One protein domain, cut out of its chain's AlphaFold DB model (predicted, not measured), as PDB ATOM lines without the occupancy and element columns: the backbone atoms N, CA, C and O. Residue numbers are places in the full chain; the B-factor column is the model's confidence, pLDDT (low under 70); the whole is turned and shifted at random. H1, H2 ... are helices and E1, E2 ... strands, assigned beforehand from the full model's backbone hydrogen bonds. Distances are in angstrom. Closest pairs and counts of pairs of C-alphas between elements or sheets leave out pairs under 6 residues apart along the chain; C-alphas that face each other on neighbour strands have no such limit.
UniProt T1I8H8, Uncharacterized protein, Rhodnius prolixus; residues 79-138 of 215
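AT A GLANCE: This is residues 79 to 138 of the 215 residues of an uncharacterized protein of Rhodnius prolixus (UniProt T1I8H8). The model is an open, flat frame of two separate strand hairpins, E3 with E4 and E1 with E2, with the short helix H1 before the second of these along the chain. A long unnamed stretch after E4 loops out to the short helix H2, and residues 124 to 130 stick out free. The 60 printed residues hold, in order, H1, E1, E2, E3, E4 and H2; both sheets have two antiparallel strands. The class is mixed, helices and strands, with under half of the residues in named elements. The whole is loose, with a radius of gyration of the C-alphas of 14.8 A and spans of 45 by 33 by 15 A.

HOW THE PARTS SIT: E3, residues 104 to 108, and E4, residues 111 to 115, form an antiparallel hairpin at 155 degrees; N 106 and O 113 are within hydrogen-bond range at 2.8 A. The closest C-alphas of E4 and H1, residues 81 to 86, are those of Lys 115 and Leu 83, 6.6 A apart. E1, residues 90 to 93, and E2, residues 96 to 98, form another antiparallel hairpin at 142 degrees, with N 90 and O 98 at 2.8 A. Both strands are apart from E3 and from E4. H2, residues 132 to 136, is apart from H1. Of the O i to N i+4 pairs, 1 of 2 is within range in H1 and 0 of 1 in H2, where 1 of 2 O i to N i+3 pairs is.

IN THESE COORDINATES: E3 is 12.9 A long and E4 12.7 A. E1 is 9.1 A, H1 8.8 A, H2 6.9 A and E2 6.7 A. H1 begins at C-alpha 81 (-66.352, -42.155, 22.797); H2 ends at C-alpha 136 (-80.619, -29.900, 24.591).

THE WHOLE: The C-alphas of Pro 94 and Arg 126 are farthest apart, 45.9 A. The printed part has no cut. The link from E4 to H2, residues 116 to 131, is long. Residues 119 to 138 have pLDDT under 70.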
ATOM      1  N   LEU A  79     -70.034 -46.228  27.570       91.44
ATOM      2  CA  LEU A  79     -70.298 -44.923  26.974       91.44
ATOM      3  C   LEU A  79     -69.635 -44.840  25.591       91.44
ATOM      4  O   LEU A  79     -68.497 -45.284  25.432       91.44
ATOM      5  N   SER A  80     -70.323 -44.289  24.588       92.12
ATOM      6  CA  SER A  80     -69.702 -44.034  23.287       92.12
ATOM      7  C   SER A  80     -68.600 -42.968  23.409       92.12
ATOM      8  O   SER A  80     -68.809 -41.973  24.103       92.12
ATOM      9  N   PRO A  81     -67.448 -43.127  22.726       90.38
ATOM     10  CA  PRO A  81     -66.352 -42.155  22.797       90.38
ATOM     11  C   PRO A  81     -66.777 -40.736  22.408       90.38
ATOM     12  O   PRO A  81     -66.475 -39.789  23.117       90.38
ATOM     13  N   SER A  82     -67.579 -40.610  21.351       87.81
ATOM     14  CA  SER A  82     -68.086 -39.322  20.871       87.81
ATOM     15  C   SER A  82     -68.941 -38.580  21.906       87.81
ATOM     16  O   SER A  82     -68.853 -37.362  22.040       87.81
ATOM     17  N   LEU A  83     -69.718 -39.324  22.698       86.81
ATOM     18  CA  LEU A  83     -70.495 -38.759  23.792       86.81
ATOM     19  C   LEU A  83     -69.575 -38.384  24.954       86.81
ATOM     20  O   LEU A  83     -69.747 -37.313  25.523       86.81
ATOM     21  N   ALA A  84     -68.587 -39.225  25.274       87.62
ATOM     22  CA  ALA A  84     -67.605 -38.947  26.318       87.62
ATOM     23  C   ALA A  84     -66.833 -37.642  26.060       87.62
ATOM     24  O   ALA A  84     -66.667 -36.860  26.989       87.62
ATOM     25  N   ASP A  85     -66.449 -37.376  24.808       86.19
ATOM     26  CA  ASP A  85     -65.752 -36.146  24.411       86.19
ATOM     27  C   ASP A  85     -66.612 -34.885  24.602       86.19
ATOM     28  O   ASP A  85     -66.091 -33.800  24.852       86.19
ATOM     29  N   SER A  86     -67.940 -35.016  24.504       81.88
ATOM     30  CA  SER A  86     -68.878 -33.901  24.691       81.88
ATOM     31  C   SER A  86     -69.233 -33.617  26.156       81.88
ATOM     32  O   SER A  86     -69.841 -32.586  26.450       81.88
ATOM     33  N   LEU A  87     -68.891 -34.521  27.081       83.31
ATOM     34  CA  LEU A  87     -69.256 -34.376  28.487       83.31
ATOM     35  C   LEU A  87     -68.375 -33.344  29.183       83.31
ATOM     36  O   LEU A  87     -67.165 -33.506  29.314       83.31
ATOM     37  N   MET A  88     -69.016 -32.310  29.719       81.06
ATOM     38  CA  MET A  88     -68.369 -31.354  30.608       81.06
ATOM     39  C   MET A  88     -68.545 -31.814  32.052       81.06
ATOM     40  O   MET A  88     -69.640 -31.759  32.607       81.06
ATOM     41  N   SER A  89     -67.463 -32.294  32.658       83.81
ATOM     42  CA  SER A  89     -67.462 -32.703  34.061       83.81
ATOM     43  C   SER A  89     -66.994 -31.576  34.978       83.81
ATOM     44  O   SER A  89     -65.994 -30.923  34.684       83.81
ATOM     45  N   SER A  90     -67.671 -31.391  36.108       79.00
ATOM     46  CA  SER A  90     -67.315 -30.433  37.154       79.00
ATOM     47  C   SER A  90     -66.868 -31.165  38.417       79.00
ATOM     48  O   SER A  90     -67.479 -32.158  38.823       79.00
ATOM     49  N   GLU A  91     -65.778 -30.708  39.030       84.25
ATOM     50  CA  GLU A  91     -65.275 -31.283  40.275       84.25
ATOM     51  C   GLU A  91     -66.113 -30.790  41.456       84.25
ATOM     52  O   GLU A  91     -66.082 -29.615  41.814       84.25
ATOM     53  N   VAL A  92     -66.863 -31.700  42.077       81.44
ATOM     54  CA  VAL A  92     -67.699 -31.374  43.246       81.44
ATOM     55  C   VAL A  92     -66.913 -31.577  44.544       81.44
ATOM     56  O   VAL A  92     -67.144 -30.894  45.542       81.44
ATOM     57  N   ARG A  93     -65.981 -32.538  44.549       81.50
ATOM     58  CA  ARG A  93     -65.057 -32.841  45.653       81.50
ATOM     59  C   ARG A  93     -63.733 -33.349  45.079       81.50
ATOM     60  O   ARG A  93     -63.779 -33.936  44.003       81.50
ATOM     61  N   PRO A  94     -62.612 -33.236  45.818       87.44
ATOM     62  CA  PRO A  94     -61.323 -33.779  45.397       87.44
ATOM     63  C   PRO A  94     -61.436 -35.222  44.888       87.44
ATOM     64  O   PRO A  94     -61.733 -36.137  45.660       87.44
ATOM     65  N   GLY A  95     -61.244 -35.414  43.582       87.56
ATOM     66  CA  GLY A  95     -61.307 -36.726  42.922       87.56
ATOM     67  C   GLY A  95     -62.710 -37.260  42.592       87.56
ATOM     68  O   GLY A  95     -62.824 -38.399  42.139       87.56
ATOM     69  N   ILE A  96     -63.774 -36.474  42.787       86.06
ATOM     70  CA  ILE A  96     -65.147 -36.800  42.373       86.06
ATOM     71  C   ILE A  96     -65.635 -35.747  41.376       86.06
ATOM     72  O   ILE A  96     -65.950 -34.610  41.740       86.06
ATOM     73  N   TYR A  97     -65.760 -36.178  40.124       83.62
ATOM     74  CA  TYR A  97     -66.293 -35.384  39.023       83.62
ATOM     75  C   TYR A  97     -67.737 -35.782  38.731       83.62
ATOM     76  O   TYR A  97     -68.082 -36.966  38.753       83.62
ATOM     77  N   LEU A  98     -68.580 -34.794  38.446       82.88
ATOM     78  CA  LEU A  98     -69.983 -34.984  38.103       82.88
ATOM     79  C   LEU A  98     -70.263 -34.336  36.745       82.88
ATOM     80  O   LEU A  98     -69.797 -33.233  36.477       82.88
ATOM     81  N   ALA A  99     -70.997 -35.038  35.887       82.25
ATOM     82  CA  ALA A  99     -71.431 -34.548  34.581       82.25
ATOM     83  C   ALA A  99     -72.865 -35.016  34.317       82.25
ATOM     84  O   ALA A  99     -73.216 -36.153  34.656       82.25
ATOM     85  N   THR A 100     -73.684 -34.169  33.696       79.69
ATOM     86  CA  THR A 100     -75.014 -34.567  33.225       79.69
ATOM     87  C   THR A 100     -74.880 -35.316  31.905       79.69
ATOM     88  O   THR A 100     -74.179 -34.868  31.002       79.69
ATOM     89  N   VAL A 101     -75.563 -36.454  31.768       81.88
ATOM     90  CA  VAL A 101     -75.564 -37.242  30.529       81.88
ATOM     91  C   VAL A 101     -76.999 -37.390  30.030       81.88
ATOM     92  O   VAL A 101     -77.810 -38.061  30.665       81.88
ATOM     93  N   THR A 102     -77.297 -36.812  28.865       82.69
ATOM     94  CA  THR A 102     -78.563 -37.019  28.144       82.69
ATOM     95  C   THR A 102     -78.283 -37.844  26.896       82.69
ATOM     96  O   THR A 102     -77.623 -37.376  25.973       82.69
ATOM     97  N   ALA A 103     -78.744 -39.094  26.874       85.06
ATOM     98  CA  ALA A 103     -78.312 -40.065  25.874       85.06
ATOM     99  C   ALA A 103     -79.312 -41.217  25.693       85.06
ATOM    100  O   ALA A 103     -80.215 -41.413  26.507       85.06
ATOM    101  N   SER A 104     -79.144 -41.998  24.624       88.62
ATOM    102  CA  SER A 104     -79.942 -43.193  24.345       88.62
ATOM    103  C   SER A 104     -79.274 -44.458  24.894       88.62
ATOM    104  O   SER A 104     -78.080 -44.690  24.690       88.62
ATOM    105  N   LEU A 105     -80.043 -45.299  25.594       91.00
ATOM    106  CA  LEU A 105     -79.578 -46.595  26.094       91.00
ATOM    107  C   LEU A 105     -79.924 -47.700  25.088       91.00
ATOM    108  O   LEU A 105     -81.085 -48.073  24.930       91.00
ATOM    109  N   HIS A 106     -78.905 -48.261  24.448       90.19
ATOM    110  CA  HIS A 106     -79.022 -49.429  23.586       90.19
ATOM    111  C   HIS A 106     -78.674 -50.702  24.356       90.19
ATOM    112  O   HIS A 106     -77.555 -50.860  24.845       90.19
ATOM    113  N   VAL A 107     -79.630 -51.631  24.415       91.81
ATOM    114  CA  VAL A 107     -79.461 -52.944  25.047       91.81
ATOM    115  C   VAL A 107     -79.452 -54.016  23.965       91.81
ATOM    116  O   VAL A 107     -80.425 -54.155  23.224       91.81
ATOM    117  N   LYS A 108     -78.358 -54.770  23.865       89.81
ATOM    118  CA  LYS A 108     -78.241 -55.914  22.956       89.81
ATOM    119  C   LYS A 108     -77.426 -57.010  23.631       89.81
ATOM    120  O   LYS A 108     -76.357 -56.723  24.148       89.81
ATOM    121  N   ASP A 109     -77.931 -58.240  23.649       88.38
ATOM    122  CA  ASP A 109     -77.218 -59.410  24.189       88.38
ATOM    123  C   ASP A 109     -76.695 -59.212  25.633       88.38
ATOM    124  O   ASP A 109     -75.582 -59.612  25.971       88.38
ATOM    125  N   ASN A 110     -77.486 -58.556  26.495       83.88
ATOM    126  CA  ASN A 110     -77.111 -58.149  27.866       83.88
ATOM    127  C   ASN A 110     -75.894 -57.208  27.959       83.88
ATOM    128  O   ASN A 110     -75.321 -57.026  29.033       83.88
ATOM    129  N   GLN A 111     -75.512 -56.585  26.848       89.19
ATOM    130  CA  GLN A 111     -74.540 -55.506  26.801       89.19
ATOM    131  C   GLN A 111     -75.279 -54.174  26.685       89.19
ATOM    132  O   GLN A 111     -76.226 -54.018  25.907       89.19
ATOM    133  N   TYR A 112     -74.840 -53.216  27.497       93.19
ATOM    134  CA  TYR A 112     -75.470 -51.913  27.642       93.19
ATOM    135  C   TYR A 112     -74.551 -50.849  27.052       93.19
ATOM    136  O   TYR A 112     -73.421 -50.677  27.515       93.19
ATOM    137  N   TYR A 113     -75.046 -50.126  26.052       92.69
ATOM    138  CA  TYR A 113     -74.325 -49.056  25.373       92.69
ATOM    139  C   TYR A 113     -75.098 -47.751  25.492       92.69
ATOM    140  O   TYR A 113     -76.261 -47.690  25.105       92.69
ATOM    141  N   ILE A 114     -74.449 -46.702  25.983       92.31
ATOM    142  CA  ILE A 114     -74.995 -45.348  25.944       92.31
ATOM    143  C   ILE A 114     -74.437 -44.664  24.700       92.31
ATOM    144  O   ILE A 114     -73.220 -44.575  24.535       92.31
ATOM    145  N   LYS A 115     -75.331 -44.211  23.822       90.38
ATOM    146  CA  LYS A 115     -75.004 -43.482  22.595       90.38
ATOM    147  C   LYS A 115     -75.675 -42.120  22.598       90.38
ATOM    148  O   LYS A 115     -76.617 -41.882  23.351       90.38
ATOM    149  N   GLU A 116     -75.230 -41.246  21.710       87.06
ATOM    150  CA  GLU A 116     -75.908 -39.979  21.448       87.06
ATOM    151  C   GLU A 116     -77.400 -40.181  21.154       87.06
ATOM    152  O   GLU A 116     -77.848 -41.250  20.716       87.06
ATOM    153  N   LEU A 117     -78.193 -39.161  21.465       83.00
ATOM    154  CA  LEU A 117     -79.627 -39.204  21.232       83.00
ATOM    155  C   LEU A 117     -79.887 -39.226  19.711       83.00
ATOM    156  O   LEU A 117     -79.412 -38.328  19.016       83.00
ATOM    157  N   PRO A 118     -80.630 -40.213  19.175       76.81
ATOM    158  CA  PRO A 118     -80.961 -40.251  17.758       76.81
ATOM    159  C   PRO A 118     -81.738 -38.995  17.368       76.81
ATOM    160  O   PRO A 118     -82.753 -38.677  17.991       76.81
ATOM    161  N   GLU A 119     -81.317 -38.322  16.298       67.19
ATOM    162  CA  GLU A 119     -82.016 -37.138  15.776       67.19
ATOM    163  C   GLU A 119     -83.475 -37.434  15.387       67.19
ATOM    164  O   GLU A 119     -84.294 -36.528  15.309       67.19
ATOM    165  N   GLU A 120     -83.836 -38.704  15.179       59.16
ATOM    166  CA  GLU A 120     -85.181 -39.112  14.762       59.16
ATOM    167  C   GLU A 120     -86.238 -39.097  15.875       59.16
ATOM    168  O   GLU A 120     -87.430 -39.112  15.570       59.16
ATOM    169  N   ILE A 121     -85.828 -39.044  17.150       53.12
ATOM    170  CA  ILE A 121     -86.749 -38.840  18.286       53.12
ATOM    171  C   ILE A 121     -87.109 -37.348  18.418       53.12
ATOM    172  O   ILE A 121     -88.092 -37.001  19.072       53.12
ATOM    173  N   LEU A 122     -86.367 -36.463  17.744       50.62
ATOM    174  CA  LEU A 122     -86.757 -35.068  17.599       50.62
ATOM    175  C   LEU A 122     -87.880 -35.007  16.551       50.62
ATOM    176  O   LEU A 122     -87.698 -35.480  15.423       50.62
ATOM    177  N   PRO A 123     -89.068 -34.483  16.894       41.75
ATOM    178  CA  PRO A 123     -90.188 -34.421  15.969       41.75
ATOM    179  C   PRO A 123     -89.775 -33.672  14.696       41.75
ATOM    180  O   PRO A 123     -89.597 -32.455  14.691       41.75
ATOM    181  N   LYS A 124     -89.649 -34.410  13.582       46.84
ATOM    182  CA  LYS A 124     -89.364 -33.864  12.249       46.84
ATOM    183  C   LYS A 124     -90.383 -32.758  11.932       46.84
ATOM    184  O   LYS A 124     -91.529 -33.034  11.598       46.84
ATOM    185  N   LYS A 125     -89.943 -31.498  12.038       46.88
ATOM    186  CA  LYS A 125     -90.597 -30.277  11.539       46.88
ATOM    187  C   LYS A 125     -92.118 -30.207  11.768       46.88
ATOM    188  O   LYS A 125     -92.910 -30.273  10.830       46.88
ATOM    189  N   ARG A 126     -92.524 -29.834  12.982       39.47
ATOM    190  CA  ARG A 126     -93.557 -28.796  13.130       39.47
ATOM    191  C   ARG A 126     -92.886 -27.584  13.753       39.47
ATOM    192  O   ARG A 126     -92.361 -27.672  14.852       39.47
ATOM    193  N   ARG A 127     -92.859 -26.475  13.011       44.31
ATOM    194  CA  ARG A 127     -92.394 -25.161  13.470       44.31
ATOM    195  C   ARG A 127     -93.226 -24.711  14.680       44.31
ATOM    196  O   ARG A 127     -94.200 -23.989  14.519       44.31
ATOM    197  N   LEU A 128     -92.841 -25.155  15.868       40.34
ATOM    198  CA  LEU A 128     -93.146 -24.548  17.159       40.34
ATOM    199  C   LEU A 128     -91.807 -24.492  17.893       40.34
ATOM    200  O   LEU A 128     -91.316 -25.464  18.458       40.34
ATOM    201  N   SER A 129     -91.164 -23.350  17.729       46.28
ATOM    202  CA  SER A 129     -89.769 -23.043  18.011       46.28
ATOM    203  C   SER A 129     -89.436 -22.954  19.503       46.28
ATOM    204  O   SER A 129     -88.943 -21.915  19.906       46.28
ATOM    205  N   ASN A 130     -89.720 -23.971  20.327       46.75
ATOM    206  CA  ASN A 130     -89.333 -23.952  21.754       46.75
ATOM    207  C   ASN A 130     -89.119 -25.331  22.427       46.75
ATOM    208  O   ASN A 130     -88.623 -25.363  23.549       46.75
ATOM    209  N   ALA A 131     -89.484 -26.465  21.811       44.00
ATOM    210  CA  ALA A 131     -89.398 -27.778  22.480       44.00
ATOM    211  C   ALA A 131     -88.066 -28.523  22.246       44.00
ATOM    212  O   ALA A 131     -87.544 -29.139  23.172       44.00
ATOM    213  N   ASP A 132     -87.487 -28.430  21.044       43.84
ATOM    214  CA  ASP A 132     -86.223 -29.112  20.709       43.84
ATOM    215  C   ASP A 132     -85.003 -28.503  21.423       43.84
ATOM    216  O   ASP A 132     -84.063 -29.220  21.767       43.84
ATOM    217  N   ASP A 133     -85.040 -27.198  21.717       46.97
ATOM    218  CA  ASP A 133     -84.015 -26.541  22.538       46.97
ATOM    219  C   ASP A 133     -84.146 -26.904  24.020       46.97
ATOM    220  O   ASP A 133     -83.148 -26.912  24.735       46.97
ATOM    221  N   ALA A 134     -85.340 -27.254  24.507       49.41
ATOM    222  CA  ALA A 134     -85.554 -27.547  25.925       49.41
ATOM    223  C   ALA A 134     -84.842 -28.837  26.371       49.41
ATOM    224  O   ALA A 134     -84.289 -28.884  27.464       49.41
ATOM    225  N   LEU A 135     -84.786 -29.864  25.515       47.53
ATOM    226  CA  LEU A 135     -84.087 -31.124  25.813       47.53
ATOM    227  C   LEU A 135     -82.560 -31.020  25.668       47.53
ATOM    228  O   LEU A 135     -81.838 -31.704  26.389       47.53
ATOM    229  N   LYS A 136     -82.062 -30.159  24.771       50.62
ATOM    230  CA  LYS A 136     -80.619 -29.900  24.591       50.62
ATOM    231  C   LYS A 136     -80.052 -28.871  25.578       50.62
ATOM    232  O   LYS A 136     -78.839 -28.799  25.741       50.62
ATOM    233  N   SER A 137     -80.908 -28.088  26.242       53.22
ATOM    234  CA  SER A 137     -80.516 -27.017  27.172       53.22
ATOM    235  C   SER A 137     -80.927 -27.258  28.624       53.22
ATOM    236  O   SER A 137     -80.916 -26.313  29.411       53.22
ATOM    237  N   LEU A 138     -81.256 -28.501  29.000       56.81
ATOM    238  CA  LEU A 138     -81.474 -28.874  30.400       56.81
ATOM    239  C   LEU A 138     -80.128 -28.880  31.150       56.81
ATOM    240  O   LEU A 138     -79.581 -29.926  31.486       56.81
TER     241      LEU A 138